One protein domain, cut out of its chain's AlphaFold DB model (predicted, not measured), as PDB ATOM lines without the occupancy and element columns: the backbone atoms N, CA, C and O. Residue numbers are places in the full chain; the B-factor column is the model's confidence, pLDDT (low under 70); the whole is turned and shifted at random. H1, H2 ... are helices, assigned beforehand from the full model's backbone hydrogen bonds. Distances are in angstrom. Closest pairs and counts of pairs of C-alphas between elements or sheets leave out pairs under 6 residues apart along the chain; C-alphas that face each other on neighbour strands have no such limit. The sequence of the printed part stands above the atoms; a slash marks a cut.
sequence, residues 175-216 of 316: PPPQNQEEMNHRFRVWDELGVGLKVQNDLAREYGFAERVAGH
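Overview. This is residues 175 to 216 of the 316 residues of an uncharacterized protein of Fusarium oxysporum (UniProt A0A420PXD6). Picture a small helical hairpin, loosely closed: H1 runs one way, the chain turns through residues 193 to 196, and H2 comes back beside it. Residues 175 to 179 lead into H1, and after H2 the unnamed tail, residues 207 to 216, folds back past H2. The printed part has 42 residues with two named helices, H1 and then H2, and no named strand; the class is all helix. The whole is compact, with a radius of gyration of the C-alphas of 9.3 A, and the C-alphas span 22 by 16 by 16 A.

Arrangement. Start with H1, residues 180 to 192, and go on along the backbone to H2, residues 197 to 206. The two form a helical hairpin and run opposite ways. They only just touch, with 3 pairs of C-alphas within 8 A; look at Phe 187 and Gln 200, whose C-alphas are the closest, 6.8 A apart. Their tilt is shallow at 33 degrees, only just short of steep, and their centres are 11.2 A apart. In H1 and H2 every O i to N i+4 pair is within hydrogen-bond range.

Along the chain. Find C-alpha 180 at (14.555, -50.014, 41.465); from there H1 runs 18.4 A to C-alpha 192 at (15.730, -44.142, 58.872). Next find C-alpha 197 at (7.007, -51.768, 56.325), where H2 begins; it runs 14.3 A to C-alpha 206 at (1.570, -46.530, 44.164).

Size, cuts and confidence. The two C-alphas farthest apart are those of Pro 175 and Gly 215, at 27.0 A. The link from H1 to H2 is tight, and the printed part has no cut. In this model the mean pLDDT of the printed part is 80.3; look for values under 70 at residues 175, 193 and 215 to 216.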
ATOM      1  N   PRO A 175      10.017 -36.645  43.110       68.94
ATOM      2  CA  PRO A 175       9.570 -37.155  41.806       68.94
ATOM      3  C   PRO A 175       9.501 -38.686  41.818       68.94
ATOM      4  O   PRO A 175      10.358 -39.275  42.466       68.94
ATOM      5  N   PRO A 176       8.526 -39.352  41.175       75.88
ATOM      6  CA  PRO A 176       8.401 -40.810  41.237       75.88
ATOM      7  C   PRO A 176       9.743 -41.509  40.963       75.88
ATOM      8  O   PRO A 176      10.459 -41.071  40.059       75.88
ATOM      9  N   PRO A 177      10.113 -42.546  41.740       81.81
ATOM     10  CA  PRO A 177      11.359 -43.263  41.506       81.81
ATOM     11  C   PRO A 177      11.355 -43.833  40.085       81.81
ATOM     12  O   PRO A 177      10.383 -44.452  39.658       81.81
ATOM     13  N   GLN A 178      12.433 -43.598  39.343       84.50
ATOM     14  CA  GLN A 178      12.542 -43.983  37.933       84.50
ATOM     15  C   GLN A 178      13.011 -45.428  37.764       84.50
ATOM     16  O   GLN A 178      12.809 -46.040  36.716       84.50
ATOM     17  N   ASN A 179      13.662 -45.978  38.787       85.69
ATOM     18  CA  ASN A 179      14.226 -47.316  38.768       85.69
ATOM     19  C   ASN A 179      14.219 -47.952  40.170       85.69
ATOM     20  O   ASN A 179      13.934 -47.311  41.186       85.69
ATOM     21  N   GLN A 180      14.547 -49.245  40.221       84.94
ATOM     22  CA  GLN A 180      14.555 -50.014  41.465       84.94
ATOM     23  C   GLN A 180      15.632 -49.530  42.455       84.94
ATOM     24  O   GLN A 180      15.455 -49.685  43.659       84.94
ATOM     25  N   GLU A 181      16.733 -48.930  41.993       84.75
ATOM     26  CA  GLU A 181      17.802 -48.420  42.864       84.75
ATOM     27  C   GLU A 181      17.359 -47.175  43.637       84.75
ATOM     28  O   GLU A 181      17.581 -47.089  44.847       84.75
ATOM     29  N   GLU A 182      16.662 -46.254  42.973       84.44
ATOM     30  CA  GLU A 182      16.025 -45.099  43.605       84.44
ATOM     31  C   GLU A 182      14.933 -45.534  44.581       84.44
ATOM     32  O   GLU A 182      14.829 -44.986  45.680       84.44
ATOM     33  N   MET A 183      14.155 -46.561  44.226       87.06
ATOM     34  CA  MET A 183      13.168 -47.140  45.135       87.06
ATOM     35  C   MET A 183      13.836 -47.778  46.367       87.06
ATOM     36  O   MET A 183      13.412 -47.548  47.499       87.06
ATOM     37  N   ASN A 184      14.941 -48.504  46.183       85.62
ATOM     38  CA  ASN A 184      15.741 -49.067  47.274       85.62
ATOM     39  C   ASN A 184      16.369 -47.975  48.153       85.62
ATOM     40  O   ASN A 184      16.431 -48.122  49.374       85.62
ATOM     41  N   HIS A 185      16.804 -46.861  47.562       82.62
ATOM     42  CA  HIS A 185      17.254 -45.693  48.313       82.62
ATOM     43  C   HIS A 185      16.118 -45.096  49.154       82.62
ATOM     44  O   HIS A 185      16.319 -44.819  50.334       82.62
ATOM     45  N   ARG A 186      14.908 -44.968  48.596       83.00
ATOM     46  CA  ARG A 186      13.731 -44.505  49.351       83.00
ATOM     47  C   ARG A 186      13.380 -45.423  50.503       83.00
ATOM     48  O   ARG A 186      13.141 -44.925  51.593       83.00
ATOM     49  N   PHE A 187      13.404 -46.736  50.294       84.88
ATOM     50  CA  PHE A 187      13.176 -47.694  51.369       84.88
ATOM     51  C   PHE A 187      14.170 -47.517  52.529       84.88
ATOM     52  O   PHE A 187      13.754 -47.570  53.681       84.88
ATOM     53  N   ARG A 188      15.450 -47.222  52.249       83.31
ATOM     54  CA  ARG A 188      16.442 -46.900  53.294       83.31
ATOM     55  C   ARG A 188      16.117 -45.605  54.036       83.31
ATOM     56  O   ARG A 188      16.104 -45.600  55.260       83.31
ATOM     57  N   VAL A 189      15.788 -44.534  53.312       79.00
ATOM     58  CA  VAL A 189      15.371 -43.259  53.926       79.00
ATOM     59  C   VAL A 189      14.107 -43.451  54.773       79.00
ATOM     60  O   VAL A 189      13.979 -42.894  55.857       79.00
ATOM     61  N   TRP A 190      13.167 -44.274  54.317       81.81
ATOM     62  CA  TRP A 190      11.967 -44.632  55.066       81.81
ATOM     63  C   TRP A 190      12.261 -45.461  56.314       81.81
ATOM     64  O   TRP A 190      11.645 -45.198  57.347       81.81
ATOM     65  N   ASP A 191      13.212 -46.394  56.251       81.50
ATOM     66  CA  ASP A 191      13.701 -47.123  57.424       81.50
ATOM     67  C   ASP A 191      14.306 -46.145  58.454       81.50
ATOM     68  O   ASP A 191      13.942 -46.196  59.629       81.50
ATOM     69  N   GLU A 192      15.139 -45.190  58.018       78.44
ATOM     70  CA  GLU A 192      15.730 -44.142  58.872       78.44
ATOM     71  C   GLU A 192      14.673 -43.214  59.496       78.44
ATOM     72  O   GLU A 192      14.774 -42.825  60.660       78.44
ATOM     73  N   LEU A 193      13.612 -42.895  58.748       68.50
ATOM     74  CA  LEU A 193      12.480 -42.095  59.224       68.50
ATOM     75  C   LEU A 193      11.486 -42.897  60.086       68.50
ATOM     76  O   LEU A 193      10.490 -42.338  60.574       68.50
ATOM     77  N   GLY A 194      11.730 -44.197  60.282       72.19
ATOM     78  CA  GLY A 194      10.869 -45.098  61.044       72.19
ATOM     79  C   GLY A 194       9.493 -45.306  60.406       72.19
ATOM     80  O   GLY A 194       8.497 -45.467  61.113       72.19
ATOM     81  N   VAL A 195       9.402 -45.233  59.078       75.00
ATOM     82  CA  VAL A 195       8.184 -45.545  58.324       75.00
ATOM     83  C   VAL A 195       8.003 -47.061  58.335       75.00
ATOM     84  O   VAL A 195       8.873 -47.797  57.882       75.00
ATOM     85  N   GLY A 196       6.881 -47.550  58.864       78.25
ATOM     86  CA  GLY A 196       6.636 -48.989  58.979       78.25
ATOM     87  C   GLY A 196       6.534 -49.694  57.620       78.25
ATOM     88  O   GLY A 196       6.028 -49.121  56.659       78.25
ATOM     89  N   LEU A 197       6.943 -50.967  57.560       83.12
ATOM     90  CA  LEU A 197       7.007 -51.768  56.325       83.12
ATOM     91  C   LEU A 197       5.703 -51.763  55.505       83.12
ATOM     92  O   LEU A 197       5.755 -51.671  54.283       83.12
ATOM     93  N   LYS A 198       4.534 -51.809  56.163       79.06
ATOM     94  CA  LYS A 198       3.227 -51.725  55.485       79.06
ATOM     95  C   LYS A 198       3.110 -50.431  54.669       79.06
ATOM     96  O   LYS A 198       2.804 -50.477  53.487       79.06
ATOM     97  N   VAL A 199       3.437 -49.299  55.292       75.81
ATOM     98  CA  VAL A 199       3.391 -47.971  54.664       75.81
ATOM     99  C   VAL A 199       4.359 -47.881  53.491       75.81
ATOM    100  O   VAL A 199       4.015 -47.355  52.436       75.81
ATOM    101  N   GLN A 200       5.562 -48.426  53.660       83.38
ATOM    102  CA  GLN A 200       6.556 -48.466  52.592       83.38
ATOM    103  C   GLN A 200       6.060 -49.265  51.380       83.38
ATOM    104  O   GLN A 200       6.233 -48.825  50.248       83.38
ATOM    105  N   ASN A 201       5.427 -50.418  51.613       86.69
ATOM    106  CA  ASN A 201       4.891 -51.276  50.557       86.69
ATOM    107  C   ASN A 201       3.676 -50.651  49.860       86.69
ATOM    108  O   ASN A 201       3.575 -50.736  48.637       86.69
ATOM    109  N   ASP A 202       2.804 -49.967  50.604       79.62
ATOM    110  CA  ASP A 202       1.678 -49.224  50.028       79.62
ATOM    111  C   ASP A 202       2.179 -48.113  49.083       79.62
ATOM    112  O   ASP A 202       1.671 -47.966  47.972       79.62
ATOM    113  N   LEU A 203       3.224 -47.376  49.482       80.94
ATOM    114  CA  LEU A 203       3.858 -46.351  48.640       80.94
ATOM    115  C   LEU A 203       4.612 -46.951  47.446       80.94
ATOM    116  O   LEU A 203       4.544 -46.413  46.345       80.94
ATOM    117  N   ALA A 204       5.313 -48.072  47.630       85.06
ATOM    118  CA  ALA A 204       5.980 -48.781  46.538       85.06
ATOM    119  C   ALA A 204       4.990 -49.173  45.439       85.06
ATOM    120  O   ALA A 204       5.247 -48.941  44.258       85.06
ATOM    121  N   ARG A 205       3.830 -49.701  45.843       85.12
ATOM    122  CA  ARG A 205       2.758 -50.105  44.935       85.12
ATOM    123  C   ARG A 205       2.188 -48.922  44.159       85.12
ATOM    124  O   ARG A 205       1.942 -49.050  42.965       85.12
ATOM    125  N   GLU A 206       2.016 -47.773  44.809       82.62
ATOM    126  CA  GLU A 206       1.570 -46.530  44.164       82.62
ATOM    127  C   GLU A 206       2.542 -46.062  43.069       82.62
ATOM    128  O   GLU A 206       2.117 -45.571  42.026       82.62
ATOM    129  N   TYR A 207       3.841 -46.295  43.260       81.38
ATOM    130  CA  TYR A 207       4.870 -46.026  42.255       81.38
ATOM    131  C   TYR A 207       5.067 -47.151  41.225       81.38
ATOM    132  O   TYR A 207       5.903 -47.009  40.337       81.38
ATOM    133  N   GLY A 208       4.326 -48.261  41.316       84.50
ATOM    134  CA  GLY A 208       4.460 -49.406  40.408       84.50
ATOM    135  C   GLY A 208       5.633 -50.345  40.719       84.50
ATOM    136  O   GLY A 208       6.020 -51.138  39.862       84.50
ATOM    137  N   PHE A 209       6.196 -50.281  41.928       86.94
ATOM    138  CA  PHE A 209       7.308 -51.123  42.374       86.94
ATOM    139  C   PHE A 209       6.847 -52.298  43.243       86.94
ATOM    140  O   PHE A 209       5.780 -52.277  43.859       86.94
ATOM    141  N   ALA A 210       7.686 -53.335  43.302       83.62
ATOM    142  CA  ALA A 210       7.442 -54.518  44.116       83.62
ATOM    143  C   ALA A 210       7.551 -54.226  45.623       83.62
ATOM    144  O   ALA A 210       8.324 -53.375  46.070       83.62
ATOM    145  N   GLU A 211       6.794 -54.986  46.410       84.12
ATOM    146  CA  GLU A 211       6.796 -54.914  47.870       84.12
ATOM    147  C   GLU A 211       8.093 -55.465  48.471       84.12
ATOM    148  O   GLU A 211       8.633 -56.476  48.014       84.12
ATOM    149  N   ARG A 212       8.569 -54.846  49.556       81.62
ATOM    150  CA  ARG A 212       9.640 -55.410  50.380       81.62
ATOM    151  C   ARG A 212       9.107 -56.547  51.239       81.62
ATOM    152  O   ARG A 212       8.103 -56.410  51.945       81.62
ATOM    153  N   VAL A 213       9.858 -57.643  51.246       76.62
ATOM    154  CA  VAL A 213       9.689 -58.742  52.197       76.62
ATOM    155  C   VAL A 213      10.472 -58.414  53.467       76.62
ATOM    156  O   VAL A 213      11.639 -58.020  53.407       76.62
ATOM    157  N   ALA A 214       9.829 -58.571  54.624       71.19
ATOM    158  CA  ALA A 214      10.467 -58.355  55.918       71.19
ATOM    159  C   ALA A 214      11.748 -59.203  56.048       71.19
ATOM    160  O   ALA A 214      11.728 -60.404  55.787       71.19
ATOM    161  N   GLY A 215      12.854 -58.581  56.468       64.25
ATOM    162  CA  GLY A 215      14.135 -59.265  56.690       64.25
ATOM    163  C   GLY A 215      15.033 -59.409  55.458       64.25
ATOM    164  O   GLY A 215      16.125 -59.954  55.587       64.25
ATOM    165  N   HIS A 216      14.628 -58.911  54.286       64.81
ATOM    166  CA  HIS A 216      15.532 -58.824  53.141       64.81
ATOM    167  C   HIS A 216      16.370 -57.540  53.231       64.81
ATOM    168  O   HIS A 216      15.831 -56.431  53.150       64.81
TER     169      HIS A 216